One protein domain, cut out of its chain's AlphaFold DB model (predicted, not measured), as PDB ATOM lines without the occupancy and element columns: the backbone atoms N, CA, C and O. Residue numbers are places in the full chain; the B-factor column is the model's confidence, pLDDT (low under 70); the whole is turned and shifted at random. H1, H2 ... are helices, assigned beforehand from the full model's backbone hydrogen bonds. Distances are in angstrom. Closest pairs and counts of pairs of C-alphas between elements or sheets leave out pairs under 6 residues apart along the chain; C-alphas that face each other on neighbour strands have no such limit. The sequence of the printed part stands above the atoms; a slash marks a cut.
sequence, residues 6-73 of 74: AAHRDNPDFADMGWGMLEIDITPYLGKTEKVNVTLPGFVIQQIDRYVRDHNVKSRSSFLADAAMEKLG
ATOM      1  N   ALA A   6      94.290 138.365 477.821       76.69
ATOM      2  CA  ALA A   6      94.883 137.176 478.430       76.69
ATOM      3  C   ALA A   6      94.037 135.908 478.224       76.69
ATOM      4  O   ALA A   6      94.608 134.836 478.070       76.69
ATOM      5  N   ALA A   7      92.704 136.025 478.164       77.62
ATOM      6  CA  ALA A   7      91.810 134.885 477.946       77.62
ATOM      7  C   ALA A   7      91.917 134.287 476.532       77.62
ATOM      8  O   ALA A   7      91.469 133.167 476.309       77.62
ATOM      9  N   HIS A   8      92.505 135.024 475.588       76.50
ATOM     10  CA  HIS A   8      92.627 134.615 474.189       76.50
ATOM     11  C   HIS A   8      94.076 134.344 473.762       76.50
ATOM     12  O   HIS A   8      94.304 133.916 472.637       76.50
ATOM     13  N   ARG A   9      95.054 134.557 474.653       73.38
ATOM     14  CA  ARG A   9      96.486 134.365 474.373       73.38
ATOM     15  C   ARG A   9      96.842 132.912 474.052       73.38
ATOM     16  O   ARG A   9      97.680 132.679 473.193       73.38
ATOM     17  N   ASP A  10      96.195 131.971 474.732       78.06
ATOM     18  CA  ASP A  10      96.468 130.536 474.593       78.06
ATOM     19  C   ASP A  10      95.523 129.860 473.583       78.06
ATOM     20  O   ASP A  10      95.527 128.636 473.449       78.06
ATOM     21  N   ASN A  11      94.691 130.638 472.877       80.50
ATOM     22  CA  ASN A  11      93.830 130.100 471.833       80.50
ATOM     23  C   ASN A  11      94.654 129.894 470.544       80.50
ATOM     24  O   ASN A  11      95.167 130.877 469.996       80.50
ATOM     25  N   PRO A  12      94.763 128.652 470.029       82.75
ATOM     26  CA  PRO A  12      95.523 128.355 468.816       82.75
ATOM     27  C   PRO A  12      95.037 129.124 467.578       82.75
ATOM     28  O   PRO A  12      95.842 129.377 466.685       82.75
ATOM     29  N   ASP A  13      93.777 129.569 467.545       84.69
ATOM     30  CA  ASP A  13      93.225 130.362 466.437       84.69
ATOM     31  C   ASP A  13      93.884 131.752 466.293       84.69
ATOM     32  O   ASP A  13      93.757 132.395 465.250       84.69
ATOM     33  N   PHE A  14      94.600 132.226 467.323       81.50
ATOM     34  CA  PHE A  14      95.217 133.559 467.372       81.50
ATOM     35  C   PHE A  14      96.750 133.529 467.510       81.50
ATOM     36  O   PHE A  14      97.356 134.572 467.764       81.50
ATOM     37  N   ALA A  15      97.386 132.361 467.344       77.81
ATOM     38  CA  ALA A  15      98.800 132.130 467.672       77.81
ATOM     39  C   ALA A  15      99.798 133.059 466.944       77.81
ATOM     40  O   ALA A  15     100.812 133.432 467.530       77.81
ATOM     41  N   ASP A  16      99.480 133.490 465.718       82.31
ATOM     42  CA  ASP A  16     100.325 134.374 464.898       82.31
ATOM     43  C   ASP A  16      99.731 135.786 464.710       82.31
ATOM     44  O   ASP A  16     100.150 136.548 463.834       82.31
ATOM     45  N   MET A  17      98.725 136.157 465.509       83.69
ATOM     46  CA  MET A  17      98.052 137.455 465.401       83.69
ATOM     47  C   MET A  17      98.653 138.519 466.332       83.69
ATOM     48  O   MET A  17      99.077 138.248 467.456       83.69
ATOM     49  N   GLY A  18      98.648 139.773 465.871       76.81
ATOM     50  CA  GLY A  18      98.999 140.933 466.692       76.81
ATOM     51  C   GLY A  18      97.857 141.345 467.626       76.81
ATOM     52  O   GLY A  18      96.695 141.355 467.227       76.81
ATOM     53  N   TRP A  19      98.192 141.731 468.859       80.38
ATOM     54  CA  TRP A  19      97.227 142.201 469.857       80.38
ATOM     55  C   TRP A  19      97.195 143.727 469.918       80.38
ATOM     56  O   TRP A  19      98.240 144.375 469.957       80.38
ATOM     57  N   GLY A  20      95.995 144.300 469.988       79.62
ATOM     58  CA  GLY A  20      95.778 145.731 470.183       79.62
ATOM     59  C   GLY A  20      94.653 145.978 471.181       79.62
ATOM     60  O   GLY A  20      93.685 145.219 471.230       79.62
ATOM     61  N   MET A  21      94.787 147.031 471.987       79.50
ATOM     62  CA  MET A  21      93.706 147.526 472.836       79.50
ATOM     63  C   MET A  21      93.011 148.671 472.109       79.50
ATOM     64  O   MET A  21      93.672 149.609 471.667       79.50
ATOM     65  N   LEU A  22      91.687 148.601 472.011       81.56
ATOM     66  CA  LEU A  22      90.871 149.691 471.503       81.56
ATOM     67  C   LEU A  22      89.991 150.202 472.638       81.56
ATOM     68  O   LEU A  22      89.089 149.503 473.099       81.56
ATOM     69  N   GLU A  23      90.258 151.425 473.081       78.44
ATOM     70  CA  GLU A  23      89.347 152.140 473.962       78.44
ATOM     71  C   GLU A  23      88.205 152.702 473.116       78.44
ATOM     72  O   GLU A  23      88.403 153.567 472.265       78.44
ATOM     73  N   ILE A  24      87.001 152.173 473.326       78.38
ATOM     74  CA  ILE A  24      85.782 152.695 472.714       78.38
ATOM     75  C   ILE A  24      84.944 153.303 473.828       78.38
ATOM     76  O   ILE A  24      84.541 152.598 474.756       78.38
ATOM     77  N   ASP A  25      84.632 154.592 473.711       75.94
ATOM     78  CA  ASP A  25      83.577 155.183 474.522       75.94
ATOM     79  C   ASP A  25      82.223 154.649 474.045       75.94
ATOM     80  O   ASP A  25      81.688 155.041 473.005       75.94
ATOM     81  N   ILE A  26      81.677 153.708 474.811       75.69
ATOM     82  CA  ILE A  26      80.364 153.127 474.540       75.69
ATOM     83  C   ILE A  26      79.221 153.997 475.077       75.69
ATOM     84  O   ILE A  26      78.065 153.674 474.819       75.69
ATOM     85  N   THR A  27      79.505 155.091 475.797       69.94
ATOM     86  CA  THR A  27      78.499 155.961 476.433       69.94
ATOM     87  C   THR A  27      77.393 156.422 475.478       69.94
ATOM     88  O   THR A  27      76.225 156.300 475.860       69.94
ATOM     89  N   PRO A  28      77.683 156.842 474.229       65.06
ATOM     90  CA  PRO A  28      76.645 157.208 473.258       65.06
ATOM     91  C   PRO A  28      75.719 156.042 472.873       65.06
ATOM     92  O   PRO A  28      74.586 156.252 472.450       65.06
ATOM     93  N   TYR A  29      76.190 154.805 473.042       65.56
ATOM     94  CA  TYR A  29      75.498 153.572 472.668       65.56
ATOM     95  C   TYR A  29      74.825 152.872 473.860       65.56
ATOM     96  O   TYR A  29      74.065 151.926 473.662       65.56
ATOM     97  N   LEU A  30      75.042 153.349 475.095       63.75
ATOM     98  CA  LEU A  30      74.434 152.802 476.318       63.75
ATOM     99  C   LEU A  30      72.927 153.098 476.447       63.75
ATOM    100  O   LEU A  30      72.310 152.727 477.446       63.75
ATOM    101  N   GLY A  31      72.316 153.741 475.445       63.09
ATOM    102  CA  GLY A  31      70.864 153.745 475.266       63.09
ATOM    103  C   GLY A  31      70.079 154.514 476.327       63.09
ATOM    104  O   GLY A  31      68.874 154.298 476.473       63.09
ATOM    105  N   LYS A  32      70.717 155.416 477.084       67.25
ATOM    106  CA  LYS A  32      69.969 156.295 477.987       67.25
ATOM    107  C   LYS A  32      69.112 157.239 477.152       67.25
ATOM    108  O   LYS A  32      69.617 157.986 476.323       67.25
ATOM    109  N   THR A  33      67.802 157.190 477.376       75.62
ATOM    110  CA  THR A  33      66.874 158.144 476.770       75.62
ATOM    111  C   THR A  33      67.148 159.532 477.338       75.62
ATOM    112  O   THR A  33      66.990 159.751 478.539       75.62
ATOM    113  N   GLU A  34      67.536 160.466 476.476       82.94
ATOM    114  CA  GLU A  34      67.696 161.871 476.835       82.94
ATOM    115  C   GLU A  34      66.421 162.652 476.497       82.94
ATOM    116  O   GLU A  34      65.839 162.505 475.418       82.94
ATOM    117  N   LYS A  35      65.957 163.486 477.433       87.88
ATOM    118  CA  LYS A  35      64.817 164.372 477.189       87.88
ATOM    119  C   LYS A  35      65.305 165.633 476.483       87.88
ATOM    120  O   LYS A  35      65.980 166.457 477.089       87.88
ATOM    121  N   VAL A  36      64.866 165.818 475.244       88.25
ATOM    122  CA  VAL A  36      65.147 167.015 474.442       88.25
ATOM    123  C   VAL A  36      63.899 167.891 474.300       88.25
ATOM    124  O   VAL A  36      62.783 167.383 474.184       88.25
ATOM    125  N   ASN A  37      64.080 169.214 474.305       93.25
ATOM    126  CA  ASN A  37      63.026 170.177 473.974       93.25
ATOM    127  C   ASN A  37      63.240 170.652 472.533       93.25
ATOM    128  O   ASN A  37      64.310 171.168 472.216       93.25
ATOM    129  N   VAL A  38      62.238 170.488 471.668       92.12
ATOM    130  CA  VAL A  38      62.316 170.871 470.249       92.12
ATOM    131  C   VAL A  38      61.135 171.745 469.844       92.12
ATOM    132  O   VAL A  38      60.034 171.602 470.377       92.12
ATOM    133  N   THR A  39      61.358 172.617 468.862       95.56
ATOM    134  CA  THR A  39      60.307 173.422 468.232       95.56
ATOM    135  C   THR A  39      59.943 172.802 466.890       95.56
ATOM    136  O   THR A  39      60.801 172.637 466.028       95.56
ATOM    137  N   LEU A  40      58.664 172.478 466.702       95.69
ATOM    138  CA  LEU A  40      58.116 171.953 465.452       95.69
ATOM    139  C   LEU A  40      56.895 172.787 465.044       95.69
ATOM    140  O   LEU A  40      56.171 173.264 465.923       95.69
ATOM    141  N   PRO A  41      56.615 172.950 463.739       97.94
ATOM    142  CA  PRO A  41      55.376 173.579 463.296       97.94
ATOM    143  C   PRO A  41      54.145 172.841 463.842       97.94
ATOM    144  O   PRO A  41      54.099 171.609 463.843       97.94
ATOM    145  N   GLY A  42      53.110 173.579 464.262       97.81
ATOM    146  CA  GLY A  42      51.922 172.989 464.896       97.81
ATOM    147  C   GLY A  42      51.209 171.939 464.034       97.81
ATOM    148  O   GLY A  42      50.758 170.918 464.551       97.81
ATOM    149  N   PHE A  43      51.179 172.132 462.711       97.38
ATOM    150  CA  PHE A  43      50.589 171.158 461.787       97.38
ATOM    151  C   PHE A  43      51.351 169.817 461.778       97.38
ATOM    152  O   PHE A  43      50.731 168.764 461.648       97.38
ATOM    153  N   VAL A  44      52.677 169.837 461.966       97.12
ATOM    154  CA  VAL A  44      53.506 168.622 462.038       97.12
ATOM    155  C   VAL A  44      53.169 167.847 463.306       97.12
ATOM    156  O   VAL A  44      52.961 166.639 463.244       97.12
ATOM    157  N   ILE A  45      53.024 168.538 464.443       96.56
ATOM    158  CA  ILE A  45      52.590 167.912 465.702       96.56
ATOM    159  C   ILE A  45      51.232 167.222 465.527       96.56
ATOM    160  O   ILE A  45      51.072 166.077 465.941       96.56
ATOM    161  N   GLN A  46      50.278 167.878 464.860       97.56
ATOM    162  CA  GLN A  46      48.956 167.300 464.600       97.56
ATOM    163  C   GLN A  46      49.018 166.048 463.715       97.56
ATOM    164  O   GLN A  46      48.287 165.086 463.968       97.56
ATOM    165  N   GLN A  47      49.884 166.035 462.696       97.19
ATOM    166  CA  GLN A  47      50.083 164.856 461.850       97.19
ATOM    167  C   GLN A  47      50.726 163.701 462.618       97.19
ATOM    168  O   GLN A  47      50.234 162.576 462.524       97.19
ATOM    169  N   ILE A  48      51.756 163.978 463.425       96.88
ATOM    170  CA  ILE A  48      52.389 162.971 464.290       96.88
ATOM    171  C   ILE A  48      51.350 162.384 465.246       96.88
ATOM    172  O   ILE A  48      51.231 161.170 465.366       96.88
ATOM    173  N   ASP A  49      50.550 163.233 465.889       95.88
ATOM    174  CA  ASP A  49      49.502 162.803 466.813       95.88
ATOM    175  C   ASP A  49      48.465 161.900 466.161       95.88
ATOM    176  O   ASP A  49      48.037 160.910 466.756       95.88
ATOM    177  N   ARG A  50      48.044 162.249 464.945       97.06
ATOM    178  CA  ARG A  50      47.124 161.420 464.174       97.06
ATOM    179  C   ARG A  50      47.754 160.075 463.843       97.06
ATOM    180  O   ARG A  50      47.139 159.054 464.114       97.06
ATOM    181  N   TYR A  51      48.987 160.074 463.349       97.00
ATOM    182  CA  TYR A  51      49.690 158.845 463.006       97.00
ATOM    183  C   TYR A  51      49.856 157.918 464.215       97.00
ATOM    184  O   TYR A  51      49.546 156.732 464.124       97.00
ATOM    185  N   VAL A  52      50.285 158.468 465.356       96.62
ATOM    186  CA  VAL A  52      50.494 157.717 466.601       96.62
ATOM    187  C   VAL A  52      49.202 157.049 467.072       96.62
ATOM    188  O   VAL A  52      49.237 155.879 467.453       96.62
ATOM    189  N   ARG A  53      48.067 157.757 467.001       95.50
ATOM    190  CA  ARG A  53      46.751 157.190 467.335       95.50
ATOM    191  C   ARG A  53      46.314 156.119 466.340       95.50
ATOM    192  O   ARG A  53      45.911 155.042 466.766       95.50
ATOM    193  N   ASP A  54      46.401 156.412 465.045       97.19
ATOM    194  CA  ASP A  54      45.853 155.559 463.984       97.19
ATOM    195  C   ASP A  54      46.646 154.241 463.834       97.19
ATOM    196  O   ASP A  54      46.076 153.222 463.454       97.19
ATOM    197  N   HIS A  55      47.942 154.236 464.182       94.12
ATOM    198  CA  HIS A  55      48.841 153.080 464.033       94.12
ATOM    199  C   HIS A  55      49.252 152.437 465.368       94.12
ATOM    200  O   HIS A  55      50.163 151.611 465.396       94.12
ATOM    201  N   ASN A  56      48.606 152.812 466.480       90.88
ATOM    202  CA  ASN A  56      48.900 152.302 467.826       90.88
ATOM    203  C   ASN A  56      50.397 152.384 468.203       90.88
ATOM    204  O   ASN A  56      50.963 151.479 468.825       90.88
ATOM    205  N   VAL A  57      51.060 153.474 467.802       92.62
ATOM    206  CA  VAL A  57      52.467 153.719 468.148       92.62
ATOM    207  C   VAL A  57      52.551 154.105 469.621       92.62
ATOM    208  O   VAL A  57      51.726 154.854 470.136       92.62
ATOM    209  N   LYS A  58      53.592 153.635 470.312       89.81
ATOM    210  CA  LYS A  58      53.750 153.821 471.762       89.81
ATOM    211  C   LYS A  58      53.726 155.290 472.210       89.81
ATOM    212  O   LYS A  58      53.222 155.593 473.288       89.81
ATOM    213  N   SER A  59      54.333 156.195 471.443       93.88
ATOM    214  CA  SER A  59      54.448 157.617 471.789       93.88
ATOM    215  C   SER A  59      54.936 158.460 470.604       93.88
ATOM    216  O   SER A  59      55.474 157.930 469.632       93.88
ATOM    217  N   ARG A  60      54.856 159.793 470.729       94.44
ATOM    218  CA  ARG A  60      55.529 160.725 469.804       94.44
ATOM    219  C   ARG A  60      57.043 160.507 469.777       94.44
ATOM    220  O   ARG A  60      57.642 160.535 468.712       94.44
ATOM    221  N   SER A  61      57.656 160.283 470.942       92.44
ATOM    222  CA  SER A  61      59.106 160.102 471.063       92.44
ATOM    223  C   SER A  61      59.589 158.843 470.351       92.44
ATOM    224  O   SER A  61      60.599 158.899 469.663       92.44
ATOM    225  N   SER A  62      58.859 157.730 470.469       90.25
ATOM    226  CA  SER A  62      59.189 156.501 469.736       90.25
ATOM    227  C   SER A  62      59.009 156.682 468.231       90.25
ATOM    228  O   SER A  62      59.905 156.326 467.487       90.25
ATOM    229  N   PHE A  63      57.920 157.329 467.793       94.88
ATOM    230  CA  PHE A  63      57.723 157.649 466.376       94.88
ATOM    231  C   PHE A  63      58.884 158.478 465.804       94.88
ATOM    232  O   PHE A  63      59.427 158.154 464.753       94.88
ATOM    233  N   LEU A  64      59.287 159.540 466.508       94.38
ATOM    234  CA  LEU A  64      60.390 160.406 466.086       94.38
ATOM    235  C   LEU A  64      61.736 159.672 466.089       94.38
ATOM    236  O   LEU A  64      62.545 159.903 465.195       94.38
ATOM    237  N   ALA A  65      61.972 158.795 467.069       90.62
ATOM    238  CA  ALA A  65      63.176 157.975 467.124       90.62
ATOM    239  C   ALA A  65      63.241 156.993 465.945       90.62
ATOM    240  O   ALA A  65      64.263 156.937 465.267       90.62
ATOM    241  N   ASP A  66      62.149 156.282 465.660       90.25
ATOM    242  CA  ASP A  66      62.077 155.319 464.558       90.25
ATOM    243  C   ASP A  66      62.278 156.017 463.204       90.25
ATOM    244  O   ASP A  66      63.124 155.599 462.414       90.25
ATOM    245  N   ALA A  67      61.596 157.145 462.980       93.12
ATOM    246  CA  ALA A  67      61.752 157.945 461.765       93.12
ATOM    247  C   ALA A  67      63.180 158.503 461.601       93.12
ATOM    248  O   ALA A  67      63.711 158.560 460.490       93.12
ATOM    249  N   ALA A  68      63.826 158.912 462.699       91.31
ATOM    250  CA  ALA A  68      65.218 159.351 462.666       91.31
ATOM    251  C   ALA A  68      66.163 158.196 462.302       91.31
ATOM    252  O   ALA A  68      67.047 158.378 461.467       91.31
ATOM    253  N   MET A  69      65.961 157.008 462.877       88.94
ATOM    254  CA  MET A  69      66.769 155.821 462.576       88.94
ATOM    255  C   MET A  69      66.604 155.355 461.127       88.94
ATOM    256  O   MET A  69      67.600 155.029 460.485       88.94
ATOM    257  N   GLU A  70      65.379 155.380 460.595       91.38
ATOM    258  CA  GLU A  70      65.107 155.106 459.180       91.38
ATOM    259  C   GLU A  70      65.872 156.090 458.283       91.38
ATOM    260  O   GLU A  70      66.541 155.694 457.327       91.38
ATOM    261  N   LYS A  71      65.851 157.386 458.624       91.69
ATOM    262  CA  LYS A  71      66.530 158.411 457.824       91.69
ATOM    263  C   LYS A  71      68.058 158.330 457.891       91.69
ATOM    264  O   LYS A  71      68.717 158.688 456.913       91.69
ATOM    265  N   LEU A  72      68.608 157.897 459.024       89.44
ATOM    266  CA  LEU A  72      70.048 157.738 459.243       89.44
ATOM    267  C   LEU A  72      70.626 156.461 458.606       89.44
ATOM    268  O   LEU A  72      71.840 156.273 458.652       89.44
ATOM    269  N   GLY A  73      69.797 155.636 457.956       72.69
ATOM    270  CA  GLY A  73      70.260 154.531 457.115       72.69
ATOM    271  C   GLY A  73      70.581 153.258 457.888       72.69
ATOM    272  O   GLY A  73      71.661 152.692 457.719       72.69
TER     273      GLY A  73
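AT A GLANCE: This is residues 6 to 73 of the 74 residues of the protein "Type II toxin-antitoxin system HicB family antitoxin" of Pseudomonas sp. p99-361 (UniProt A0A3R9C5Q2). Look for a model with little regular structure: a small head, where H1 and H2 meet at a right-angled corner, and a long drawn-out tail, residues 6 to 41, which makes most of the length. In the tail, residues 10 to 16 and 20 to 32 stand free. The printed part has 68 residues with two named helices, H1 then H2, and no named strand; it is all helix by class, though under half of the residues are in named elements. It is extended, with a radius of gyration of the C-alphas of 21.8 A and spans of 62 by 24 by 19 A.

HOW THE PARTS SIT: Start at H1, residues 42 to 54; its residues 48 to 52 alone touch residues 60 to 63 of H2, residues 60 to 71. The closest C-alphas, of Val 52 and Arg 60, are 6.7 A apart. Their lines are about perpendicular, at 84 degrees. In both helices every O i to N i+4 pair is within hydrogen-bond range.

IN THESE COORDINATES: Find C-alpha 42 at (51.922, 172.989, 464.896), where H1 begins its 18.5 A. H2 runs 16.4 A to C-alpha 71 at (66.530, 158.411, 457.824).

THE WHOLE: The C-alphas farthest apart, of Asp 10 and Phe 43, are 62.6 A apart. The printed part has no cut, and the link from H1 to H2 is tight. Residues 27 to 32 have pLDDT under 70.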